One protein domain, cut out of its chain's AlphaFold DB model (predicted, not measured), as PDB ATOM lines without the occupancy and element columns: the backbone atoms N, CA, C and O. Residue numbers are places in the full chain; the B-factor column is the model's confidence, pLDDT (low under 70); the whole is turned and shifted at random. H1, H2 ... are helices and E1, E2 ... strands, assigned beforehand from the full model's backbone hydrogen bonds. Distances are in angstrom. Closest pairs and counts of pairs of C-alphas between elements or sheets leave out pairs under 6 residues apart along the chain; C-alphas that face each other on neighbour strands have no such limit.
ATOM      1  N   LEU A  35     -36.843 -27.601  33.371       97.81
ATOM      2  CA  LEU A  35     -35.530 -27.889  32.806       97.81
ATOM      3  C   LEU A  35     -35.383 -29.399  32.627       97.81
ATOM      4  O   LEU A  35     -35.580 -30.156  33.582       97.81
ATOM      5  N   TYR A  36     -34.969 -29.804  31.430       98.00
ATOM      6  CA  TYR A  36     -34.603 -31.181  31.123       98.00
ATOM      7  C   TYR A  36     -33.116 -31.272  30.786       98.00
ATOM      8  O   TYR A  36     -32.549 -30.332  30.232       98.00
ATOM      9  N   GLY A  37     -32.484 -32.397  31.107       98.00
ATOM     10  CA  GLY A  37     -31.061 -32.604  30.888       98.00
ATOM     11  C   GLY A  37     -30.696 -34.057  30.613       98.00
ATOM     12  O   GLY A  37     -31.385 -34.996  31.019       98.00
ATOM     13  N   PHE A  38     -29.582 -34.215  29.908       98.50
ATOM     14  CA  PHE A  38     -29.012 -35.491  29.502       98.50
ATOM     15  C   PHE A  38     -27.497 -35.439  29.697       98.50
ATOM     16  O   PHE A  38     -26.899 -34.372  29.554       98.50
ATOM     17  N   ALA A  39     -26.881 -36.581  29.982       97.88
ATOM     18  CA  ALA A  39     -25.434 -36.702  30.114       97.88
ATOM     19  C   ALA A  39     -24.903 -37.847  29.249       97.88
ATOM     20  O   ALA A  39     -25.616 -38.806  28.963       97.88
ATOM     21  N   ALA A  40     -23.654 -37.718  28.814       97.88
ATOM     22  CA  ALA A  40     -22.978 -38.680  27.959       97.88
ATOM     23  C   ALA A  40     -21.475 -38.710  28.272       97.88
ATOM     24  O   ALA A  40     -20.920 -37.686  28.677       97.88
ATOM     25  N   PRO A  41     -20.784 -39.838  28.022       97.00
ATOM     26  CA  PRO A  41     -19.328 -39.917  28.154       97.00
ATOM     27  C   PRO A  41     -18.585 -39.153  27.046       97.00
ATOM     28  O   PRO A  41     -17.393 -38.883  27.172       97.00
ATOM     29  N   SER A  42     -19.268 -38.820  25.944       97.94
ATOM     30  CA  SER A  42     -18.713 -38.069  24.820       97.94
ATOM     31  C   SER A  42     -19.722 -37.057  24.283       97.94
ATOM     32  O   SER A  42     -20.930 -37.226  24.446       97.94
ATOM     33  N   LEU A  43     -19.232 -36.031  23.581       97.31
ATOM     34  CA  LEU A  43     -20.074 -34.991  22.981       97.31
ATOM     35  C   LEU A  43     -21.162 -35.566  22.057       97.31
ATOM     36  O   LEU A  43     -22.266 -35.029  21.990       97.31
ATOM     37  N   THR A  44     -20.855 -36.665  21.366       97.94
ATOM     38  CA  THR A  44     -21.751 -37.339  20.416       97.94
ATOM     39  C   THR A  44     -22.597 -38.447  21.047       97.94
ATOM     40  O   THR A  44     -23.325 -39.128  20.331       97.94
ATOM     41  N   GLY A  45     -22.534 -38.636  22.368       97.56
ATOM     42  CA  GLY A  45     -23.343 -39.620  23.082       97.56
ATOM     43  C   GLY A  45     -22.611 -40.928  23.442       97.56
ATOM     44  O   GLY A  45     -21.376 -40.969  23.441       97.56
ATOM     45  N   PRO A  46     -23.368 -41.994  23.765       97.38
ATOM     46  CA  PRO A  46     -24.830 -42.002  23.893       97.38
ATOM     47  C   PRO A  46     -25.290 -41.120  25.062       97.38
ATOM     48  O   PRO A  46     -24.645 -41.094  26.105       97.38
ATOM     49  N   TYR A  47     -26.377 -40.370  24.864       98.56
ATOM     50  CA  TYR A  47     -26.967 -39.537  25.911       98.56
ATOM     51  C   TYR A  47     -27.996 -40.326  26.707       98.56
ATOM     52  O   TYR A  47     -28.923 -40.902  26.137       98.56
ATOM     53  N   GLU A  48     -27.866 -40.275  28.024       98.50
ATOM     54  CA  GLU A  48     -28.830 -40.822  28.963       98.50
ATOM     55  C   GLU A  48     -29.588 -39.691  29.673       98.50
ATOM     56  O   GLU A  48     -28.997 -38.659  30.013       98.50
ATOM     57  N   PRO A  49     -30.905 -39.847  29.892       98.50
ATOM     58  CA  PRO A  49     -31.705 -38.862  30.604       98.50
ATOM     59  C   PRO A  49     -31.297 -38.776  32.079       98.50
ATOM     60  O   PRO A  49     -31.309 -39.776  32.798       98.50
ATOM     61  N   LEU A  50     -31.024 -37.562  32.561       98.50
ATOM     62  CA  LEU A  50     -30.829 -37.318  33.993       98.50
ATOM     63  C   LEU A  50     -32.104 -37.675  34.771       98.50
ATOM     64  O   LEU A  50     -33.217 -37.534  34.260       98.50
ATOM     65  N   ASN A  51     -31.967 -38.158  36.007       98.25
ATOM     66  CA  ASN A  51     -33.094 -38.617  36.836       98.25
ATOM     67  C   ASN A  51     -33.988 -39.681  36.155       98.25
ATOM     68  O   ASN A  51     -35.180 -39.774  36.450       98.25
ATOM     69  N   GLY A  52     -33.461 -40.430  35.179       97.88
ATOM     70  CA  GLY A  52     -34.175 -41.473  34.427       97.88
ATOM     71  C   GLY A  52     -35.258 -40.982  33.453       97.88
ATOM     72  O   GLY A  52     -35.693 -41.745  32.596       97.88
ATOM     73  N   SER A  53     -35.685 -39.721  33.543       97.19
ATOM     74  CA  SER A  53     -36.739 -39.123  32.698       97.19
ATOM     75  C   SER A  53     -36.275 -37.905  31.900       97.19
ATOM     76  O   SER A  53     -36.974 -37.435  31.006       97.19
ATOM     77  N   GLY A  54     -35.110 -37.370  32.251       97.88
ATOM     78  CA  GLY A  54     -34.563 -36.118  31.764       97.88
ATOM     79  C   GLY A  54     -35.003 -34.936  32.619       97.88
ATOM     80  O   GLY A  54     -34.381 -33.891  32.525       97.88
ATOM     81  N   LEU A  55     -36.039 -35.061  33.455       97.62
ATOM     82  CA  LEU A  55     -36.570 -33.950  34.244       97.62
ATOM     83  C   LEU A  55     -35.617 -33.574  35.388       97.62
ATOM     84  O   LEU A  55     -35.424 -34.359  36.314       97.62
ATOM     85  N   VAL A  56     -35.077 -32.355  35.351       98.19
ATOM     86  CA  VAL A  56     -34.145 -31.804  36.354       98.19
ATOM     87  C   VAL A  56     -34.859 -30.820  37.282       98.19
ATOM     88  O   VAL A  56     -34.783 -30.941  38.502       98.19
ATOM     89  N   ILE A  57     -35.596 -29.861  36.715       97.31
ATOM     90  CA  ILE A  57     -36.409 -28.891  37.465       97.31
ATOM     91  C   ILE A  57     -37.833 -28.978  36.950       97.31
ATOM     92  O   ILE A  57     -38.047 -28.949  35.742       97.31
ATOM     93  N   ARG A  58     -38.804 -29.017  37.860       95.62
ATOM     94  CA  ARG A  58     -40.230 -28.986  37.539       95.62
ATOM     95  C   ARG A  58     -40.868 -27.756  38.166       95.62
ATOM     96  O   ARG A  58     -40.730 -27.564  39.375       95.62
ATOM     97  N   ASN A  59     -41.627 -26.985  37.392       94.19
ATOM     98  CA  ASN A  59     -42.539 -26.027  38.009       94.19
ATOM     99  C   ASN A  59     -43.579 -26.775  38.875       94.19
ATOM    100  O   ASN A  59     -44.031 -27.865  38.498       94.19
ATOM    101  N   PRO A  60     -43.970 -26.233  40.042       91.38
ATOM    102  CA  PRO A  60     -45.033 -26.807  40.856       91.38
ATOM    103  C   PRO A  60     -46.322 -26.963  40.048       91.38
ATOM    104  O   PRO A  60     -46.670 -26.100  39.251       91.38
ATOM    105  N   ALA A  61     -47.076 -28.039  40.281       88.69
ATOM    106  CA  ALA A  61     -48.312 -28.292  39.531       88.69
ATOM    107  C   ALA A  61     -49.377 -27.193  39.721       88.69
ATOM    108  O   ALA A  61     -50.173 -26.962  38.818       88.69
ATOM    109  N   ALA A  62     -49.375 -26.519  40.876       87.62
ATOM    110  CA  ALA A  62     -50.263 -25.392  41.161       87.62
ATOM    111  C   ALA A  62     -49.857 -24.095  40.436       87.62
ATOM    112  O   ALA A  62     -50.674 -23.195  40.297       87.62
ATOM    113  N   GLU A  63     -48.605 -24.011  39.987       90.75
ATOM    114  CA  GLU A  63     -47.985 -22.828  39.385       90.75
ATOM    115  C   GLU A  63     -47.153 -23.262  38.158       90.75
ATOM    116  O   GLU A  63     -45.930 -23.092  38.128       90.75
ATOM    117  N   PRO A  64     -47.780 -23.909  37.152       91.25
ATOM    118  CA  PRO A  64     -47.063 -24.632  36.096       91.25
ATOM    119  C   PRO A  64     -46.247 -23.716  35.177       91.25
ATOM    120  O   PRO A  64     -45.290 -24.176  34.557       91.25
ATOM    121  N   ASP A  65     -46.589 -22.430  35.126       91.56
ATOM    122  CA  ASP A  65     -45.975 -21.432  34.249       91.56
ATOM    123  C   ASP A  65     -45.182 -20.369  35.034       91.56
ATOM    124  O   ASP A  65     -44.832 -19.339  34.477       91.56
ATOM    125  N   GLN A  66     -44.860 -20.590  36.319       93.38
ATOM    126  CA  GLN A  66     -44.214 -19.551  37.145       93.38
ATOM    127  C   GLN A  66     -42.800 -19.164  36.699       93.38
ATOM    128  O   GLN A  66     -42.335 -18.070  37.022       93.38
ATOM    129  N   ALA A  67     -42.090 -20.063  36.016       95.56
ATOM    130  CA  ALA A  67     -40.723 -19.837  35.573       95.56
ATOM    131  C   ALA A  67     -40.455 -20.482  34.214       95.56
ATOM    132  O   ALA A  67     -40.993 -21.552  33.913       95.56
ATOM    133  N   TYR A  68     -39.585 -19.850  33.426       95.69
ATOM    134  CA  TYR A  68     -39.167 -20.334  32.113       95.69
ATOM    135  C   TYR A  68     -37.727 -19.913  31.776       95.69
ATOM    136  O   TYR A  68     -37.098 -19.162  32.524       95.69
ATOM    137  N   ALA A  69     -37.212 -20.396  30.640       96.44
ATOM    138  CA  ALA A  69     -35.892 -20.048  30.101       96.44
ATOM    139  C   ALA A  69     -34.734 -20.297  31.090       96.44
ATOM    140  O   ALA A  69     -33.941 -19.406  31.388       96.44
ATOM    141  N   TRP A  70     -34.650 -21.525  31.611       97.56
ATOM    142  CA  TRP A  70     -33.586 -21.923  32.534       97.56
ATOM    143  C   TRP A  70     -32.216 -21.954  31.855       97.56
ATOM    144  O   TRP A  70     -32.016 -22.660  30.866       97.56
ATOM    145  N   LEU A  71     -31.259 -21.252  32.453       97.88
ATOM    146  CA  LEU A  71     -29.845 -21.290  32.113       97.88
ATOM    147  C   LEU A  71     -29.066 -21.868  33.294       97.88
ATOM    148  O   LEU A  71     -29.030 -21.264  34.366       97.88
ATOM    149  N   VAL A  72     -28.432 -23.023  33.087       97.88
ATOM    150  CA  VAL A  72     -27.506 -23.618  34.060       97.88
ATOM    151  C   VAL A  72     -26.119 -23.015  33.852       97.88
ATOM    152  O   VAL A  72     -25.574 -23.067  32.750       97.88
ATOM    153  N   LEU A  73     -25.558 -22.432  34.906       97.75
ATOM    154  CA  LEU A  73     -24.221 -21.846  34.923       97.75
ATOM    155  C   LEU A  73     -23.156 -22.900  35.289       97.75
ATOM    156  O   LEU A  73     -23.493 -23.932  35.874       97.75
ATOM    157  N   PRO A  74     -21.860 -22.654  34.994       96.88
ATOM    158  CA  PRO A  74     -20.786 -23.613  35.280       96.88
ATOM    159  C   PRO A  74     -20.646 -24.024  36.754       96.88
ATOM    160  O   PRO A  74     -20.110 -25.088  37.044       96.88
ATOM    161  N   ASP A  75     -21.126 -23.202  37.688       96.06
ATOM    162  CA  ASP A  75     -21.118 -23.465  39.132       96.06
ATOM    163  C   ASP A  75     -22.431 -24.091  39.652       96.06
ATOM    164  O   ASP A  75     -22.666 -24.157  40.865       96.06
ATOM    165  N   LEU A  76     -23.272 -24.565  38.726       97.12
ATOM    166  CA  LEU A  76     -24.576 -25.190  38.944       97.12
ATOM    167  C   LEU A  76     -25.658 -24.265  39.506       97.12
ATOM    168  O   LEU A  76     -26.732 -24.745  39.880       97.12
ATOM    169  N   HIS A  77     -25.435 -22.951  39.533       97.62
ATOM    170  CA  HIS A  77     -26.549 -22.027  39.685       97.62
ATOM    171  C   HIS A  77     -27.444 -22.055  38.448       97.62
ATOM    172  O   HIS A  77     -26.981 -22.243  37.323       97.62
ATOM    173  N   VAL A  78     -28.737 -21.842  38.661       97.81
ATOM    174  CA  VAL A  78     -29.729 -21.775  37.592       97.81
ATOM    175  C   VAL A  78     -30.423 -20.431  37.649       97.81
ATOM    176  O   VAL A  78     -31.015 -20.066  38.667       97.81
ATOM    177  N   VAL A  79     -30.344 -19.712  36.535       97.25
ATOM    178  CA  VAL A  79     -31.084 -18.473  36.305       97.25
ATOM    179  C   VAL A  79     -32.306 -18.803  35.463       97.25
ATOM    180  O   VAL A  79     -32.225 -19.600  34.531       97.25
ATOM    181  N   SER A  80     -33.438 -18.195  35.786       97.19
ATOM    182  CA  SER A  80     -34.663 -18.284  34.998       97.19
ATOM    183  C   SER A  80     -35.433 -16.973  35.080       97.19
ATOM    184  O   SER A  80     -35.134 -16.086  35.885       97.19
ATOM    185  N   PHE A  81     -36.429 -16.844  34.220       96.12
ATOM    186  CA  PHE A  81     -37.331 -15.708  34.178       96.12
ATOM    187  C   PHE A  81     -38.653 -16.062  34.861       96.12
ATOM    188  O   PHE A  81     -39.180 -17.151  34.638       96.12
ATOM    189  N   ALA A  82     -39.177 -15.155  35.687       95.50
ATOM    190  CA  ALA A  82     -40.499 -15.254  36.288       95.50
ATOM    191  C   ALA A  82     -41.560 -14.927  35.230       95.50
ATOM    192  O   ALA A  82     -41.714 -13.767  34.840       95.50
ATOM    193  N   ASP A  83     -42.261 -15.962  34.770       94.00
ATOM    194  CA  ASP A  83     -43.242 -15.874  33.690       94.00
ATOM    195  C   ASP A  83     -44.634 -15.569  34.257       94.00
ATOM    196  O   ASP A  83     -44.877 -14.435  34.664       94.00
ATOM    197  N   TYR A  84     -45.533 -16.541  34.377       92.00
ATOM    198  CA  TYR A  84     -46.908 -16.301  34.815       92.00
ATOM    199  C   TYR A  84     -47.202 -16.900  36.188       92.00
ATOM    200  O   TYR A  84     -47.010 -18.095  36.413       92.00
ATOM    201  N   ARG A  85     -47.764 -16.100  37.098       84.62
ATOM    202  CA  ARG A  85     -48.322 -16.610  38.358       84.62
ATOM    203  C   ARG A  85     -49.780 -16.994  38.157       84.62
ATOM    204  O   ARG A  85     -50.643 -16.156  37.929       84.62
ATOM    205  N   SER A  86     -50.075 -18.282  38.249       73.62
ATOM    206  CA  SER A  86     -51.438 -18.787  38.211       73.62
ATOM    207  C   SER A  86     -52.098 -18.582  39.572       73.62
ATOM    208  O   SER A  86     -52.049 -19.426  40.468       73.62
ATOM    209  N   HIS A  87     -52.793 -17.458  39.740       66.19
ATOM    210  CA  HIS A  87     -53.704 -17.330  40.869       66.19
ATOM    211  C   HIS A  87     -54.818 -18.380  40.753       66.19
ATOM    212  O   HIS A  87     -55.606 -18.368  39.805       66.19
ATOM    213  N   GLN A  88     -54.908 -19.265  41.754       64.50
ATOM    214  CA  GLN A  88     -55.990 -20.249  41.903       64.50
ATOM    215  C   GLN A  88     -56.066 -21.296  40.770       64.50
ATOM    216  O   GLN A  88     -57.152 -21.780  40.452       64.50
ATOM    217  N   GLY A  89     -54.939 -21.644  40.138       64.75
ATOM    218  CA  GLY A  89     -54.901 -22.699  39.114       64.75
ATOM    219  C   GLY A  89     -55.587 -22.324  37.795       64.75
ATOM    220  O   GLY A  89     -55.969 -23.201  37.018       64.75
ATOM    221  N   ARG A  90     -55.772 -21.025  37.530       74.75
ATOM    222  CA  ARG A  90     -56.270 -20.526  36.243       74.75
ATOM    223  C   ARG A  90     -55.228 -20.740  35.147       74.75
ATOM    224  O   ARG A  90     -54.074 -20.345  35.300       74.75
ATOM    225  N   ASP A  91     -55.650 -21.287  34.011       78.62
ATOM    226  CA  ASP A  91     -54.793 -21.395  32.828       78.62
ATOM    227  C   ASP A  91     -54.727 -20.048  32.092       78.62
ATOM    228  O   ASP A  91     -55.657 -19.657  31.377       78.62
ATOM    229  N   LEU A  92     -53.626 -19.316  32.287       80.75
ATOM    230  CA  LEU A  92     -53.450 -17.983  31.709       80.75
ATOM    231  C   LEU A  92     -53.209 -18.004  30.195       80.75
ATOM    232  O   LEU A  92     -53.424 -16.982  29.544       80.75
ATOM    233  N   ARG A  93     -52.884 -19.162  29.606       76.88
ATOM    234  CA  ARG A  93     -52.714 -19.319  28.149       76.88
ATOM    235  C   ARG A  93     -54.015 -19.071  27.383       76.88
ATOM    236  O   ARG A  93     -53.988 -18.690  26.218       76.88
ATOM    237  N   HIS A  94     -55.147 -19.255  28.061       82.94
ATOM    238  CA  HIS A  94     -56.490 -19.042  27.527       82.94
ATOM    239  C   HIS A  94     -57.168 -17.785  28.100       82.94
ATOM    240  O   HIS A  94     -58.330 -17.505  27.790       82.94
ATOM    241  N   ALA A  95     -56.477 -17.015  28.947       84.88
ATOM    242  CA  ALA A  95     -57.018 -15.787  29.510       84.88
ATOM    243  C   ALA A  95     -57.012 -14.644  28.485       84.88
ATOM    244  O   ALA A  95     -56.243 -14.619  27.523       84.88
ATOM    245  N   LYS A  96     -57.850 -13.626  28.717       90.25
ATOM    246  CA  LYS A  96     -57.750 -12.379  27.948       90.25
ATOM    247  C   LYS A  96     -56.377 -11.759  28.198       90.25
ATOM    248  O   LYS A  96     -55.955 -11.662  29.346       90.25
ATOM    249  N   ALA A  97     -55.738 -11.236  27.155       89.19
ATOM    250  CA  ALA A  97     -54.381 -10.693  27.254       89.19
ATOM    251  C   ALA A  97     -54.220  -9.627  28.357       89.19
ATOM    252  O   ALA A  97     -53.197  -9.578  29.027       89.19
ATOM    253  N   ALA A  98     -55.241  -8.792  28.589       89.56
ATOM    254  CA  ALA A  98     -55.221  -7.810  29.676       89.56
ATOM    255  C   ALA A  98     -55.168  -8.445  31.073       89.56
ATOM    256  O   ALA A  98     -54.541  -7.879  31.952       89.56
ATOM    257  N   GLN A  99     -55.799  -9.606  31.260       85.31
ATOM    258  CA  GLN A  99     -55.776 -10.347  32.520       85.31
ATOM    259  C   GLN A  99     -54.450 -11.087  32.686       85.31
ATOM    260  O   GLN A  99     -53.829 -10.955  33.726       85.31
ATOM    261  N   ALA A 100     -53.974 -11.772  31.640       87.06
ATOM    262  CA  ALA A 100     -52.685 -12.467  31.682       87.06
ATOM    263  C   ALA A 100     -51.529 -11.514  32.037       87.06
ATOM    264  O   ALA A 100     -50.674 -11.849  32.846       87.06
ATOM    265  N   ARG A 101     -51.539 -10.288  31.494       89.81
ATOM    266  CA  ARG A 101     -50.513  -9.273  31.782       89.81
ATOM    267  C   ARG A 101     -50.449  -8.822  33.240       89.81
ATOM    268  O   ARG A 101     -49.395  -8.353  33.644       89.81
ATOM    269  N   VAL A 102     -51.542  -8.911  33.999       89.56
ATOM    270  CA  VAL A 102     -51.537  -8.549  35.432       89.56
ATOM    271  C   VAL A 102     -50.679  -9.529  36.230       89.56
ATOM    272  O   VAL A 102     -50.012  -9.126  37.176       89.56
ATOM    273  N   ASP A 103     -50.653 -10.785  35.793       89.19
ATOM    274  CA  ASP A 103     -50.006 -11.891  36.494       89.19
ATOM    275  C   ASP A 103     -48.623 -12.239  35.905       89.19
ATOM    276  O   ASP A 103     -47.994 -13.222  36.305       89.19
ATOM    277  N   PHE A 104     -48.157 -11.448  34.934       92.06
ATOM    278  CA  PHE A 104     -46.858 -11.616  34.294       92.06
ATOM    279  C   PHE A 104     -45.747 -10.998  35.147       92.06
ATOM    280  O   PHE A 104     -45.782  -9.810  35.466       92.06
ATOM    281  N   GLY A 105     -44.739 -11.799  35.489       93.00
ATOM    282  CA  GLY A 105     -43.632 -11.408  36.355       93.00
ATOM    283  C   GLY A 105     -42.661 -10.434  35.695       93.00
ATOM    284  O   GLY A 105     -42.279  -9.442  36.312       93.00
ATOM    285  N   GLY A 106     -42.252 -10.676  34.446       93.75
ATOM    286  CA  GLY A 106     -41.439  -9.692  33.720       93.75
ATOM    287  C   GLY A 106     -39.995  -9.542  34.216       93.75
ATOM    288  O   GLY A 106     -39.324  -8.597  33.809       93.75
ATOM    289  N   THR A 107     -39.503 -10.423  35.093       95.62
ATOM    290  CA  THR A 107     -38.232 -10.238  35.817       95.62
ATOM    291  C   THR A 107     -37.499 -11.557  36.084       95.62
ATOM    292  O   THR A 107     -37.998 -12.632  35.769       95.62
ATOM    293  N   ILE A 108     -36.299 -11.497  36.666       95.56
ATOM    294  CA  ILE A 108     -35.525 -12.680  37.068       95.56
ATOM    295  C   ILE A 108     -36.206 -13.383  38.251       95.56
ATOM    296  O   ILE A 108     -36.564 -12.749  39.245       95.56
ATOM    297  N   ALA A 109     -36.380 -14.700  38.146       95.19
ATOM    298  CA  ALA A 109     -36.887 -15.530  39.235       95.19
ATOM    299  C   ALA A 109     -35.797 -15.771  40.302       95.19
ATOM    300  O   ALA A 109     -34.606 -15.647  40.005       95.19
ATOM    301  N   PRO A 110     -36.163 -16.153  41.543       94.31
ATOM    302  CA  PRO A 110     -35.182 -16.555  42.545       94.31
ATOM    303  C   PRO A 110     -34.231 -17.628  42.008       94.31
ATOM    304  O   PRO A 110     -34.673 -18.646  41.471       94.31
ATOM    305  N   MET A 111     -32.926 -17.399  42.162       95.19
ATOM    306  CA  MET A 111     -31.916 -18.341  41.688       95.19
ATOM    307  C   MET A 111     -32.002 -19.660  42.451       95.19
ATOM    308  O   MET A 111     -32.204 -19.703  43.668       95.19
ATOM    309  N   LEU A 112     -31.796 -20.744  41.717       96.00
ATOM    310  CA  LEU A 112     -31.694 -22.089  42.262       96.00
ATOM    311  C   LEU A 112     -30.248 -22.561  42.160       96.00
ATOM    312  O   LEU A 112     -29.461 -22.013  41.386       96.00
ATOM    313  N   LYS A 113     -29.902 -23.602  42.912       97.44
ATOM    314  CA  LYS A 113     -28.654 -24.329  42.709       97.44
ATOM    315  C   LYS A 113     -28.948 -25.810  42.538       97.44
ATOM    316  O   LYS A 113     -29.795 -26.362  43.236       97.44
ATOM    317  N   LEU A 114     -28.264 -26.440  41.593       97.75
ATOM    318  CA  LEU A 114     -28.338 -27.877  41.383       97.75
ATOM    319  C   LEU A 114     -27.231 -28.594  42.149       97.75
ATOM    320  O   LEU A 114     -26.128 -28.076  42.330       97.75
ATOM    321  N   THR A 115     -27.523 -29.823  42.549       97.88
ATOM    322  CA  THR A 115     -26.509 -30.829  42.861       97.88
ATOM    323  C   THR A 115     -26.480 -31.860  41.743       97.88
ATOM    324  O   THR A 115     -27.523 -32.157  41.159       97.88
ATOM    325  N   LEU A 116     -25.306 -32.426  41.476       96.75
ATOM    326  CA  LEU A 116     -25.112 -33.532  40.541       96.75
ATOM    327  C   LEU A 116     -24.403 -34.674  41.272       96.75
ATOM    328  O   LEU A 116     -23.375 -34.441  41.907       96.75
ATOM    329  N   ASP A 117     -24.944 -35.882  41.161       97.19
ATOM    330  CA  ASP A 117     -24.317 -37.129  41.604       97.19
ATOM    331  C   ASP A 117     -24.495 -38.183  40.505       97.19
ATOM    332  O   ASP A 117     -25.551 -38.804  40.361       97.19
ATOM    333  N   GLY A 118     -23.487 -38.294  39.636       96.31
ATOM    334  CA  GLY A 118     -23.574 -39.086  38.411       96.31
ATOM    335  C   GLY A 118     -24.767 -38.663  37.546       96.31
ATOM    336  O   GLY A 118     -24.790 -37.561  37.002       96.31
ATOM    337  N   MET A 119     -25.761 -39.550  37.435       98.06
ATOM    338  CA  MET A 119     -26.990 -39.342  36.654       98.06
ATOM    339  C   MET A 119     -28.152 -38.745  37.465       98.06
ATOM    340  O   MET A 119     -29.226 -38.499  36.910       98.06
ATOM    341  N   ALA A 120     -27.958 -38.524  38.766       98.31
ATOM    342  CA  ALA A 120     -28.949 -37.938  39.656       98.31
ATOM    343  C   ALA A 120     -28.710 -36.437  39.839       98.31
ATOM    344  O   ALA A 120     -27.577 -35.970  39.975       98.31
ATOM    345  N   THR A 121     -29.798 -35.675  39.878       98.19
ATOM    346  CA  THR A 121     -29.785 -34.232  40.109       98.19
ATOM    347  C   THR A 121     -30.839 -33.845  41.134       98.19
ATOM    348  O   THR A 121     -31.900 -34.465  41.217       98.19
ATOM    349  N   SER A 122     -30.565 -32.804  41.914       96.94
ATOM    350  CA  SER A 122     -31.549 -32.235  42.835       96.94
ATOM    351  C   SER A 122     -31.453 -30.717  42.868       96.94
ATOM    352  O   SER A 122     -30.415 -30.147  42.532       96.94
ATOM    353  N   VAL A 123     -32.545 -30.063  43.263       95.44
ATOM    354  CA  VAL A 123     -32.593 -28.616  43.471       95.44
ATOM    355  C   VAL A 123     -32.409 -28.326  44.952       95.44
ATOM    356  O   VAL A 123     -33.142 -28.851  45.787       95.44
ATOM    357  N   ILE A 124     -31.492 -27.421  45.263       92.50
ATOM    358  CA  ILE A 124     -31.380 -26.784  46.570       92.50
ATOM    359  C   ILE A 124     -31.628 -25.282  46.414       92.50
ATOM    360  O   ILE A 124     -31.322 -24.685  45.377       92.50
ATOM    361  N   ALA A 125     -32.204 -24.659  47.442       78.38
ATOM    362  CA  ALA A 125     -32.328 -23.210  47.464       78.38
ATOM    363  C   ALA A 125     -30.924 -22.601  47.379       78.38
ATOM    364  O   ALA A 125     -30.041 -22.977  48.158       78.38
ATOM    365  N   ALA A 126     -30.705 -21.672  46.443       72.62
ATOM    366  CA  ALA A 126     -29.481 -20.892  46.467       72.62
ATOM    367  C   ALA A 126     -29.495 -20.097  47.777       72.62
ATOM    368  O   ALA A 126     -30.414 -19.318  48.034       72.62
TER     369      ALA A 126
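AT A GLANCE: This is residues 35 to 126 of the 134 residues of an uncharacterized protein of Nonomuraea terrae (UniProt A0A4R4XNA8). A long, strongly twisted sheet is built round E3, with the E2 and E3 hairpin, E4 beside one part of E3 and the E5 and E6 hairpin beside another. The unnamed stretch 35 to 54 reaches out at one end of the long axis, and H1 lies at the other, where residues 94 to 99 stick out. The 92 printed residues run E1, E2, E3, H1, E4, E5, E6; the class is mostly strand, with under half of the residues in named elements. The branched sheet's neighbour pairs are antiparallel; the whole is loose, radius of gyration of the C-alphas 15.6 A, spanning 48 by 24 by 21 A.

IN THESE COORDINATES: E1, residues 55 to 58, begins at C-alpha 55 (-36.570, -33.950, 34.244) and is 7.0 A long. E2 is residues 67 to 72, 13.8 A; E3 77 to 84, 21.7 A; H1 97 to 103, 10.3 A; E4 104 to 108, 11.7 A; E5 112 to 117, 16.8 A. E6, residues 120 to 125, 17.0 A, ends at C-alpha 125 (-32.328, -23.210, 47.464).

HOW THE PARTS SIT: E2 lies on one side of E3, with N 71 and O 79 2.8 A apart. E4 and E5 lie on the other side: N 82 and O 107 are 2.8 A apart, as are N 78 and O 112. E5 and E6 form a hairpin, N 124 to O 113 2.8 A. E1 pairs with no named strand, but residues 55 to 57 pair with 35 to 36; the closest C-alphas of E1 and E6, Val 56 and Thr 121, are 6.2 A apart. H1 is only just on the sheet, with 5 pairs of C-alphas within 10 A, and only grazes it with residues 100 to 103; 1 of its 3 O i to N i+4 pairs and 3 of its 4 O i to N i+3 pairs are within hydrogen-bond range.

THE WHOLE: The C-alphas of Pro 41 and Ala 98, the two farthest apart, are 48.2 A apart. The printed part has no cut; the E3 to H1 link is long. Residues 87 to 89 are under 70 in pLDDT.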